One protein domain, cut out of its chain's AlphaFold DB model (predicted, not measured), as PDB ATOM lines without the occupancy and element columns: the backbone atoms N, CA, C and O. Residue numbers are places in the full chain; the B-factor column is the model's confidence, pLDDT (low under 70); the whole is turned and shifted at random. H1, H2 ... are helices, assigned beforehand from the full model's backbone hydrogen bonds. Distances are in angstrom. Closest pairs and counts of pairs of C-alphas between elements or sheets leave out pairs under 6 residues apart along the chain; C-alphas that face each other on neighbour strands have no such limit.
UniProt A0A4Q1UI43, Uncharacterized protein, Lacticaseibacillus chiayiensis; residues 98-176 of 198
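What this domain is: This is residues 98 to 176 of the 198 residues of an uncharacterized protein of Lacticaseibacillus chiayiensis (UniProt A0A4Q1UI43). Six helices, mostly short, gather round a small middle: H1, one turn long, sits between H4 and the longest helix, H6, and touches both. H2 stands about perpendicular to H4 and only just touches it, H5 and H6 make a corner near Trp 157 and Leu 164, and a long stretch with no named element, residues 135 to 149, leads from H4 to H5. The printed part has 79 residues, with H1 to H6 in order along it and no named strand; the class is all helix. It is compact, with a radius of gyration of the C-alphas of 12.6 A, and spans 36 by 29 by 19 A.

Where its parts are: H1, residues 98 to 101, begins at C-alpha 98 (214.182, 202.642, 239.778). H2, residues 108 to 118, is 15.2 A long from first to last C-alpha. H3 has residues 124 to 127 and H4 residues 129 to 134. H5, residues 150 to 157, is 10.6 A long. H6, residues 161 to 175, is 21.2 A long and ends at C-alpha 175 (217.100, 189.575, 235.815).

How they stand to each other: H1 touches H6, the closest C-alphas being those of Ile 100 and Ala 167, 5.4 A. It touches H4 at Ala 99 and Pro 129, closest C-alphas 5.7 A. H2 and H4 only just touch, with 3 pairs of C-alphas within 8 A, about perpendicular at 89 degrees; Tyr 112 and Phe 132 are closest, their C-alphas 6.6 A apart. H5 and H6 are close but not clearly touching, about perpendicular at 87 degrees; the closest C-alphas are Trp 157 and Leu 164, 6.1 A. H3 is close to H2 but not clearly touching, at Arg 116 and Leu 127, closest C-alphas 5.8 A. H2 and H6 are apart. In H2, H4, H5 and H6 every O i to N i+4 pair is within hydrogen-bond range; H1 and H3 are too short for such a pair.

The domain as a whole: The C-alphas of Gly 121 and Asn 159, the two farthest apart, are 38.3 A apart. The printed part has no cut, and its long link is H4 to H5. Mean pLDDT of the printed part is 94.6, and no printed residue is under 70.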
ATOM      1  N   GLU A  98     213.074 201.712 240.023       95.12
ATOM      2  CA  GLU A  98     214.182 202.642 239.778       95.12
ATOM      3  C   GLU A  98     215.360 202.001 239.024       95.12
ATOM      4  O   GLU A  98     216.186 202.723 238.470       95.12
ATOM      5  N   ALA A  99     215.447 200.666 238.942       94.81
ATOM      6  CA  ALA A  99     216.435 199.999 238.095       94.81
ATOM      7  C   ALA A  99     216.287 200.399 236.617       94.81
ATOM      8  O   ALA A  99     217.291 200.569 235.937       94.81
ATOM      9  N   ILE A 100     215.056 200.639 236.148       96.31
ATOM     10  CA  ILE A 100     214.782 201.146 234.792       96.31
ATOM     11  C   ILE A 100     215.386 202.543 234.625       96.31
ATOM     12  O   ILE A 100     215.992 202.853 233.605       96.31
ATOM     13  N   GLN A 101     215.281 203.382 235.655       96.62
ATOM     14  CA  GLN A 101     215.764 204.761 235.609       96.62
ATOM     15  C   GLN A 101     217.285 204.848 235.472       96.62
ATOM     16  O   GLN A 101     217.771 205.814 234.900       96.62
ATOM     17  N   LEU A 102     218.048 203.834 235.903       96.38
ATOM     18  CA  LEU A 102     219.504 203.775 235.691       96.38
ATOM     19  C   LEU A 102     219.908 203.806 234.210       96.38
ATOM     20  O   LEU A 102     221.039 204.184 233.906       96.38
ATOM     21  N   TYR A 103     218.996 203.416 233.321       95.94
ATOM     22  CA  TYR A 103     219.175 203.421 231.872       95.94
ATOM     23  C   TYR A 103     218.679 204.717 231.208       95.94
ATOM     24  O   TYR A 103     218.781 204.847 229.992       95.94
ATOM     25  N   ALA A 104     218.145 205.675 231.976       95.62
ATOM     26  CA  ALA A 104     217.649 206.943 231.438       95.62
ATOM     27  C   ALA A 104     218.781 207.851 230.940       95.62
ATOM     28  O   ALA A 104     218.615 208.557 229.950       95.62
ATOM     29  N   GLU A 105     219.934 207.814 231.613       94.38
ATOM     30  CA  GLU A 105     221.101 208.625 231.273       94.38
ATOM     31  C   GLU A 105     222.344 207.740 231.082       94.38
ATOM     32  O   GLU A 105     222.569 206.836 231.896       94.38
ATOM     33  N   PRO A 106     223.202 208.014 230.076       89.25
ATOM     34  CA  PRO A 106     224.321 207.136 229.708       89.25
ATOM     35  C   PRO A 106     225.271 206.773 230.861       89.25
ATOM     36  O   PRO A 106     225.771 205.651 230.944       89.25
ATOM     37  N   ASP A 107     225.510 207.710 231.781       94.75
ATOM     38  CA  ASP A 107     226.484 207.535 232.860       94.75
ATOM     39  C   ASP A 107     225.903 206.939 234.149       94.75
ATOM     40  O   ASP A 107     226.664 206.550 235.042       94.75
ATOM     41  N   TRP A 108     224.579 206.892 234.308       96.75
ATOM     42  CA  TRP A 108     223.966 206.521 235.588       96.75
ATOM     43  C   TRP A 108     224.212 205.060 235.942       96.75
ATOM     44  O   TRP A 108     224.624 204.772 237.067       96.75
ATOM     45  N   LEU A 109     224.078 204.153 234.975       95.31
ATOM     46  CA  LEU A 109     224.392 202.740 235.172       95.31
ATOM     47  C   LEU A 109     225.856 202.533 235.594       95.31
ATOM     48  O   LEU A 109     226.137 201.826 236.564       95.31
ATOM     49  N   LYS A 110     226.803 203.203 234.925       95.88
ATOM     50  CA  LYS A 110     228.236 203.129 235.263       95.88
ATOM     51  C   LYS A 110     228.514 203.680 236.664       95.88
ATOM     52  O   LYS A 110     229.277 203.080 237.429       95.88
ATOM     53  N   LYS A 111     227.888 204.803 237.032       97.44
ATOM     54  CA  LYS A 111     227.984 205.380 238.383       97.44
ATOM     55  C   LYS A 111     227.408 204.434 239.438       97.44
ATOM     56  O   LYS A 111     228.066 204.217 240.453       97.44
ATOM     57  N   TYR A 112     226.273 203.796 239.170       96.69
ATOM     58  CA  TYR A 112     225.682 202.801 240.062       96.69
ATOM     59  C   TYR A 112     226.589 201.582 240.260       96.69
ATOM     60  O   TYR A 112     226.805 201.141 241.387       96.69
ATOM     61  N   GLN A 113     227.201 201.066 239.193       95.19
ATOM     62  CA  GLN A 113     228.170 199.971 239.293       95.19
ATOM     63  C   GLN A 113     229.403 200.358 240.128       95.19
ATOM     64  O   GLN A 113     229.882 199.552 240.927       95.19
ATOM     65  N   ASN A 114     229.915 201.587 239.975       96.62
ATOM     66  CA  ASN A 114     230.996 202.112 240.816       96.62
ATOM     67  C   ASN A 114     230.558 202.241 242.283       96.62
ATOM     68  O   ASN A 114     231.304 201.847 243.176       96.62
ATOM     69  N   TYR A 115     229.352 202.758 242.529       96.81
ATOM     70  CA  TYR A 115     228.766 202.867 243.864       96.81
ATOM     71  C   TYR A 115     228.671 201.490 244.532       96.81
ATOM     72  O   TYR A 115     229.208 201.292 245.618       96.81
ATOM     73  N   ARG A 116     228.115 200.485 243.842       95.19
ATOM     74  CA  ARG A 116     228.036 199.111 244.361       95.19
ATOM     75  C   ARG A 116     229.399 198.510 244.697       95.19
ATOM     76  O   ARG A 116     229.503 197.782 245.676       95.19
ATOM     77  N   ARG A 117     230.431 198.806 243.898       95.38
ATOM     78  CA  ARG A 117     231.809 198.362 244.163       95.38
ATOM     79  C   ARG A 117     232.403 199.033 245.402       95.38
ATOM     80  O   ARG A 117     233.028 198.351 246.202       95.38
ATOM     81  N   ARG A 118     232.192 200.340 245.577       93.94
ATOM     82  CA  ARG A 118     232.681 201.093 246.748       93.94
ATOM     83  C   ARG A 118     232.010 200.667 248.049       93.94
ATOM     84  O   ARG A 118     232.671 200.611 249.075       93.94
ATOM     85  N   HIS A 119     230.724 200.344 247.983       93.19
ATOM     86  CA  HIS A 119     229.916 199.912 249.124       93.19
ATOM     87  C   HIS A 119     229.826 198.381 249.235       93.19
ATOM     88  O   HIS A 119     228.908 197.840 249.852       93.19
ATOM     89  N   HIS A 120     230.755 197.654 248.608       90.75
ATOM     90  CA  HIS A 120     230.776 196.199 248.667       90.75
ATOM     91  C   HIS A 120     230.914 195.717 250.122       90.75
ATOM     92  O   HIS A 120     231.773 196.188 250.860       90.75
ATOM     93  N   GLY A 121     230.075 194.760 250.526       90.69
ATOM     94  CA  GLY A 121     230.007 194.260 251.906       90.69
ATOM     95  C   GLY A 121     228.946 194.943 252.773       90.69
ATOM     96  O   GLY A 121     228.643 194.453 253.858       90.69
ATOM     97  N   GLU A 122     228.325 196.022 252.294       93.19
ATOM     98  CA  GLU A 122     227.150 196.591 252.948       93.19
ATOM     99  C   GLU A 122     225.887 195.744 252.726       93.19
ATOM    100  O   GLU A 122     225.785 194.939 251.796       93.19
ATOM    101  N   GLU A 123     224.888 195.947 253.587       91.25
ATOM    102  CA  GLU A 123     223.603 195.256 253.487       91.25
ATOM    103  C   GLU A 123     222.962 195.465 252.097       91.25
ATOM    104  O   GLU A 123     222.945 196.594 251.598       91.25
ATOM    105  N   PRO A 124     222.319 194.445 251.492       85.88
ATOM    106  CA  PRO A 124     221.745 194.545 250.145       85.88
ATOM    107  C   PRO A 124     220.795 195.733 249.931       85.88
ATOM    108  O   PRO A 124     220.758 196.311 248.848       85.88
ATOM    109  N   LYS A 125     220.058 196.152 250.973       87.00
ATOM    110  CA  LYS A 125     219.182 197.339 250.932       87.00
ATOM    111  C   LYS A 125     219.946 198.639 250.634       87.00
ATOM    112  O   LYS A 125     219.397 199.532 249.993       87.00
ATOM    113  N   LYS A 126     221.212 198.740 251.053       90.12
ATOM    114  CA  LYS A 126     222.067 199.912 250.815       90.12
ATOM    115  C   LYS A 126     222.634 199.957 249.395       90.12
ATOM    116  O   LYS A 126     223.037 201.014 248.922       90.12
ATOM    117  N   LEU A 127     222.589 198.820 248.701       92.06
ATOM    118  CA  LEU A 127     223.037 198.653 247.321       92.06
ATOM    119  C   LEU A 127     221.899 198.771 246.300       92.06
ATOM    120  O   LEU A 127     222.148 198.647 245.102       92.06
ATOM    121  N   LYS A 128     220.656 198.991 246.742       92.56
ATOM    122  CA  LYS A 128     219.498 199.153 245.854       92.56
ATOM    123  C   LYS A 128     219.604 200.422 244.989       92.56
ATOM    124  O   LYS A 128     220.180 201.412 245.451       92.56
ATOM    125  N   PRO A 129     219.013 200.432 243.776       94.75
ATOM    126  CA  PRO A 129     218.984 201.617 242.920       94.75
ATOM    127  C   PRO A 129     218.427 202.854 243.630       94.75
ATOM    128  O   PRO A 129     219.076 203.896 243.607       94.75
ATOM    129  N   SER A 130     217.293 202.753 244.339       94.31
ATOM    130  CA  SER A 130     216.719 203.919 245.028       94.31
ATOM    131  C   SER A 130     217.646 204.507 246.095       94.31
ATOM    132  O   SER A 130     217.681 205.727 246.270       94.31
ATOM    133  N   THR A 131     218.436 203.670 246.775       95.62
ATOM    134  CA  THR A 131     219.454 204.135 247.724       95.62
ATOM    135  C   THR A 131     220.569 204.887 247.004       95.62
ATOM    136  O   THR A 131     220.928 205.979 247.434       95.62
ATOM    137  N   PHE A 132     221.075 204.358 245.886       97.19
ATOM    138  CA  PHE A 132     222.087 205.033 245.068       97.19
ATOM    139  C   PHE A 132     221.611 206.398 244.551       97.19
ATOM    140  O   PHE A 132     222.344 207.384 244.655       97.19
ATOM    141  N   PHE A 133     220.378 206.474 244.043       97.69
ATOM    142  CA  PHE A 133     219.802 207.735 243.574       97.69
ATOM    143  C   PHE A 133     219.773 208.784 244.686       97.69
ATOM    144  O   PHE A 133     220.222 209.908 244.479       97.69
ATOM    145  N   LYS A 134     219.321 208.397 245.884       97.12
ATOM    146  CA  LYS A 134     219.174 209.299 247.036       97.12
ATOM    147  C   LYS A 134     220.492 209.657 247.721       97.12
ATOM    148  O   LYS A 134     220.575 210.710 248.352       97.12
ATOM    149  N   ALA A 135     221.491 208.780 247.652       96.69
ATOM    150  CA  ALA A 135     222.780 208.958 248.304       96.69
ATOM    151  C   ALA A 135     223.489 210.231 247.817       96.69
ATOM    152  O   ALA A 135     223.392 210.610 246.652       96.69
ATOM    153  N   SER A 136     224.217 210.894 248.718       95.62
ATOM    154  CA  SER A 136     224.965 212.114 248.394       95.62
ATOM    155  C   SER A 136     226.055 211.843 247.344       95.62
ATOM    156  O   SER A 136     226.714 210.798 247.416       95.62
ATOM    157  N   PRO A 137     226.347 212.800 246.441       95.62
ATOM    158  CA  PRO A 137     227.506 212.724 245.551       95.62
ATOM    159  C   PRO A 137     228.835 212.488 246.279       95.62
ATOM    160  O   PRO A 137     229.718 211.825 245.737       95.62
ATOM    161  N   THR A 138     228.965 212.950 247.529       94.75
ATOM    162  CA  THR A 138     230.171 212.751 248.356       94.75
ATOM    163  C   THR A 138     230.472 211.281 248.653       94.75
ATOM    164  O   THR A 138     231.636 210.913 248.773       94.75
ATOM    165  N   ILE A 139     229.445 210.431 248.717       92.94
ATOM    166  CA  ILE A 139     229.581 208.972 248.857       92.94
ATOM    167  C   ILE A 139     229.347 208.247 247.522       92.94
ATOM    168  O   ILE A 139     229.182 207.037 247.472       92.94
ATOM    169  N   GLY A 140     229.348 208.978 246.404       93.75
ATOM    170  CA  GLY A 140     229.199 208.417 245.062       93.75
ATOM    171  C   GLY A 140     227.763 208.147 244.609       93.75
ATOM    172  O   GLY A 140     227.600 207.460 243.602       93.75
ATOM    173  N   GLY A 141     226.749 208.655 245.317       96.38
ATOM    174  CA  GLY A 141     225.355 208.658 244.857       96.38
ATOM    175  C   GLY A 141     225.035 209.816 243.905       96.38
ATOM    176  O   GLY A 141     225.932 210.547 243.482       96.38
ATOM    177  N   LEU A 142     223.756 209.993 243.557       97.19
ATOM    178  CA  LEU A 142     223.311 211.063 242.643       97.19
ATOM    179  C   LEU A 142     222.668 212.273 243.337       97.19
ATOM    180  O   LEU A 142     222.527 213.319 242.712       97.19
ATOM    181  N   GLY A 143     222.280 212.162 244.607       97.00
ATOM    182  CA  GLY A 143     221.564 213.214 245.336       97.00
ATOM    183  C   GLY A 143     220.126 213.461 244.854       97.00
ATOM    184  O   GLY A 143     219.512 214.451 245.245       97.00
ATOM    185  N   ILE A 144     219.570 212.567 244.034       96.94
ATOM    186  CA  ILE A 144     218.227 212.654 243.456       96.94
ATOM    187  C   ILE A 144     217.229 211.993 244.409       96.94
ATOM    188  O   ILE A 144     217.071 210.771 244.453       96.94
ATOM    189  N   LYS A 145     216.535 212.818 245.196       95.56
ATOM    190  CA  LYS A 145     215.541 212.347 246.175       95.56
ATOM    191  C   LYS A 145     214.187 212.016 245.549       95.56
ATOM    192  O   LYS A 145     213.522 211.083 246.002       95.56
ATOM    193  N   GLU A 146     213.858 212.713 244.466       95.94
ATOM    194  CA  GLU A 146     212.567 212.661 243.772       95.94
ATOM    195  C   GLU A 146     212.450 211.511 242.762       95.94
ATOM    196  O   GLU A 146     211.473 211.427 242.037       95.94
ATOM    197  N   VAL A 147     213.401 210.574 242.741       95.19
ATOM    198  CA  VAL A 147     213.459 209.437 241.799       95.19
ATOM    199  C   VAL A 147     212.149 208.628 241.692       95.19
ATOM    200  O   VAL A 147     211.879 207.992 240.679       95.19
ATOM    201  N   LYS A 148     211.305 208.647 242.733       93.94
ATOM    202  CA  LYS A 148     210.034 207.900 242.778       93.94
ATOM    203  C   LYS A 148     208.792 208.738 242.454       93.94
ATOM    204  O   LYS A 148     207.682 208.205 242.522       93.94
ATOM    205  N   THR A 149     208.936 210.041 242.220       96.12
ATOM    206  CA  THR A 149     207.785 210.919 241.987       96.12
ATOM    207  C   THR A 149     207.303 210.828 240.551       96.12
ATOM    208  O   THR A 149     208.075 210.563 239.632       96.12
ATOM    209  N   ASP A 150     206.003 211.059 240.369       96.12
ATOM    210  CA  ASP A 150     205.374 211.073 239.049       96.12
ATOM    211  C   ASP A 150     206.063 212.084 238.120       96.12
ATOM    212  O   ASP A 150     206.488 211.728 237.023       96.12
ATOM    213  N   SER A 151     206.279 213.312 238.606       97.50
ATOM    214  CA  SER A 151     206.894 214.388 237.828       97.50
ATOM    215  C   SER A 151     208.294 214.029 237.333       97.50
ATOM    216  O   SER A 151     208.596 214.241 236.160       97.50
ATOM    217  N   PHE A 152     209.133 213.443 238.191       97.62
ATOM    218  CA  PHE A 152     210.480 213.031 237.808       97.62
ATOM    219  C   PHE A 152     210.451 211.899 236.777       97.62
ATOM    220  O   PHE A 152     211.137 211.962 235.758       97.62
ATOM    221  N   VAL A 153     209.622 210.878 237.002       97.81
ATOM    222  CA  VAL A 153     209.493 209.741 236.079       97.81
ATOM    223  C   VAL A 153     208.981 210.196 234.712       97.81
ATOM    224  O   VAL A 153     209.538 209.796 233.690       97.81
ATOM    225  N   ARG A 154     207.976 211.077 234.666       98.06
ATOM    226  CA  ARG A 154     207.478 211.640 233.405       98.06
ATOM    227  C   ARG A 154     208.512 212.504 232.713       98.06
ATOM    228  O   ARG A 154     208.691 212.348 231.511       98.06
ATOM    229  N   GLN A 155     209.229 213.351 233.451       97.62
ATOM    230  CA  GLN A 155     210.323 214.144 232.893       97.62
ATOM    231  C   GLN A 155     211.371 213.251 232.222       97.62
ATOM    232  O   GLN A 155     211.889 213.605 231.164       97.62
ATOM    233  N   LEU A 156     211.663 212.088 232.810       97.31
ATOM    234  CA  LEU A 156     212.575 211.137 232.199       97.31
ATOM    235  C   LEU A 156     212.000 210.507 230.939       97.31
ATOM    236  O   LEU A 156     212.755 210.370 229.992       97.31
ATOM    237  N   TRP A 157     210.737 210.088 230.897       98.25
ATOM    238  CA  TRP A 157     210.319 209.101 229.890       98.25
ATOM    239  C   TRP A 157     209.238 209.546 228.908       98.25
ATOM    240  O   TRP A 157     209.157 208.957 227.833       98.25
ATOM    241  N   VAL A 158     208.442 210.576 229.216       97.56
ATOM    242  CA  VAL A 158     207.233 210.913 228.434       97.56
ATOM    243  C   VAL A 158     207.532 211.223 226.961       97.56
ATOM    244  O   VAL A 158     206.766 210.845 226.087       97.56
ATOM    245  N   ASN A 159     208.684 211.840 226.680       97.69
ATOM    246  CA  ASN A 159     209.107 212.215 225.326       97.69
ATOM    247  C   ASN A 159     210.039 211.184 224.660       97.69
ATOM    248  O   ASN A 159     210.592 211.467 223.602       97.69
ATOM    249  N   ARG A 160     210.283 210.032 225.298       97.06
ATOM    250  CA  ARG A 160     211.161 208.965 224.784       97.06
ATOM    251  C   ARG A 160     210.658 207.556 225.157       97.06
ATOM    252  O   ARG A 160     211.404 206.780 225.768       97.06
ATOM    253  N   PRO A 161     209.397 207.204 224.840       96.88
ATOM    254  CA  PRO A 161     208.792 205.921 225.215       96.88
ATOM    255  C   PRO A 161     209.556 204.706 224.660       96.88
ATOM    256  O   PRO A 161     209.697 203.694 225.343       96.88
ATOM    257  N   GLU A 162     210.148 204.805 223.472       96.75
ATOM    258  CA  GLU A 162     210.990 203.755 222.890       96.75
ATOM    259  C   GLU A 162     212.272 203.506 223.701       96.75
ATOM    260  O   GLU A 162     212.730 202.366 223.819       96.75
ATOM    261  N   HIS A 163     212.837 204.549 224.317       97.56
ATOM    262  CA  HIS A 163     213.971 204.407 225.230       97.56
ATOM    263  C   HIS A 163     213.540 203.769 226.556       97.56
ATOM    264  O   HIS A 163     214.287 202.958 227.103       97.56
ATOM    265  N   LEU A 164     212.328 204.069 227.043       98.12
ATOM    266  CA  LEU A 164     211.749 203.405 228.216       98.12
ATOM    267  C   LEU A 164     211.563 201.901 227.968       98.12
ATOM    268  O   LEU A 164     211.952 201.089 228.807       98.12
ATOM    269  N   VAL A 165     211.033 201.518 226.803       97.94
ATOM    270  CA  VAL A 165     210.907 200.107 226.402       97.94
ATOM    271  C   VAL A 165     212.277 199.422 226.410       97.94
ATOM    272  O   VAL A 165     212.432 198.379 227.044       97.94
ATOM    273  N   LYS A 166     213.301 200.031 225.795       96.56
ATOM    274  CA  LYS A 166     214.675 199.495 225.814       96.56
ATOM    275  C   LYS A 166     215.222 199.342 227.236       96.56
ATOM    276  O   LYS A 166     215.810 198.313 227.553       96.56
ATOM    277  N   ALA A 167     214.999 200.326 228.107       96.56
ATOM    278  CA  ALA A 167     215.416 200.267 229.507       96.56
ATOM    279  C   ALA A 167     214.753 199.103 230.266       96.56
ATOM    280  O   ALA A 167     215.429 198.390 231.007       96.56
ATOM    281  N   ILE A 168     213.457 198.861 230.046       96.75
ATOM    282  CA  ILE A 168     212.733 197.720 230.630       96.75
ATOM    283  C   ILE A 168     213.332 196.389 230.160       96.75
ATOM    284  O   ILE A 168     213.551 195.498 230.982       96.75
ATOM    285  N   LEU A 169     213.644 196.262 228.868       95.19
ATOM    286  CA  LEU A 169     214.259 195.055 228.304       95.19
ATOM    287  C   LEU A 169     215.685 194.826 228.831       95.19
ATOM    288  O   LEU A 169     216.071 193.687 229.094       95.19
ATOM    289  N   HIS A 170     216.465 195.890 229.044       93.56
ATOM    290  CA  HIS A 170     217.774 195.775 229.689       93.56
ATOM    291  C   HIS A 170     217.660 195.264 231.131       93.56
ATOM    292  O   HIS A 170     218.387 194.346 231.509       93.56
ATOM    293  N   VAL A 171     216.712 195.790 231.912       92.44
ATOM    294  CA  VAL A 171     216.459 195.308 233.280       92.44
ATOM    295  C   VAL A 171     215.997 193.849 233.283       92.44
ATOM    296  O   VAL A 171     216.472 193.064 234.099       92.44
ATOM    297  N   GLU A 172     215.120 193.444 232.359       91.12
ATOM    298  CA  GLU A 172     214.736 192.034 232.207       91.12
ATOM    299  C   GLU A 172     215.957 191.148 231.924       91.12
ATOM    300  O   GLU A 172     216.111 190.087 232.534       91.12
ATOM    301  N   ASN A 173     216.856 191.596 231.044       90.00
ATOM    302  CA  ASN A 173     218.080 190.870 230.733       90.00
ATOM    303  C   ASN A 173     218.975 190.683 231.970       90.00
ATOM    304  O   ASN A 173     219.470 189.579 232.205       90.00
ATOM    305  N   ASP A 174     219.109 191.722 232.798       83.19
ATOM    306  CA  ASP A 174     219.839 191.665 234.073       83.19
ATOM    307  C   ASP A 174     219.185 190.703 235.084       83.19
ATOM    308  O   ASP A 174     219.856 190.157 235.965       83.19
ATOM    309  N   MET A 175     217.876 190.471 234.958       79.19
ATOM    310  CA  MET A 175     217.100 189.575 235.815       79.19
ATOM    311  C   MET A 175     217.043 188.121 235.331       79.19
ATOM    312  O   MET A 175     216.511 187.292 236.066       79.19
ATOM    313  N   ARG A 176     217.581 187.771 234.151       78.19
ATOM    314  CA  ARG A 176     217.411 186.433 233.529       78.19
ATOM    315  C   ARG A 176     217.796 185.246 234.415       78.19
ATOM    316  O   ARG A 176     217.297 184.147 234.210       78.19
TER     317      ARG A 176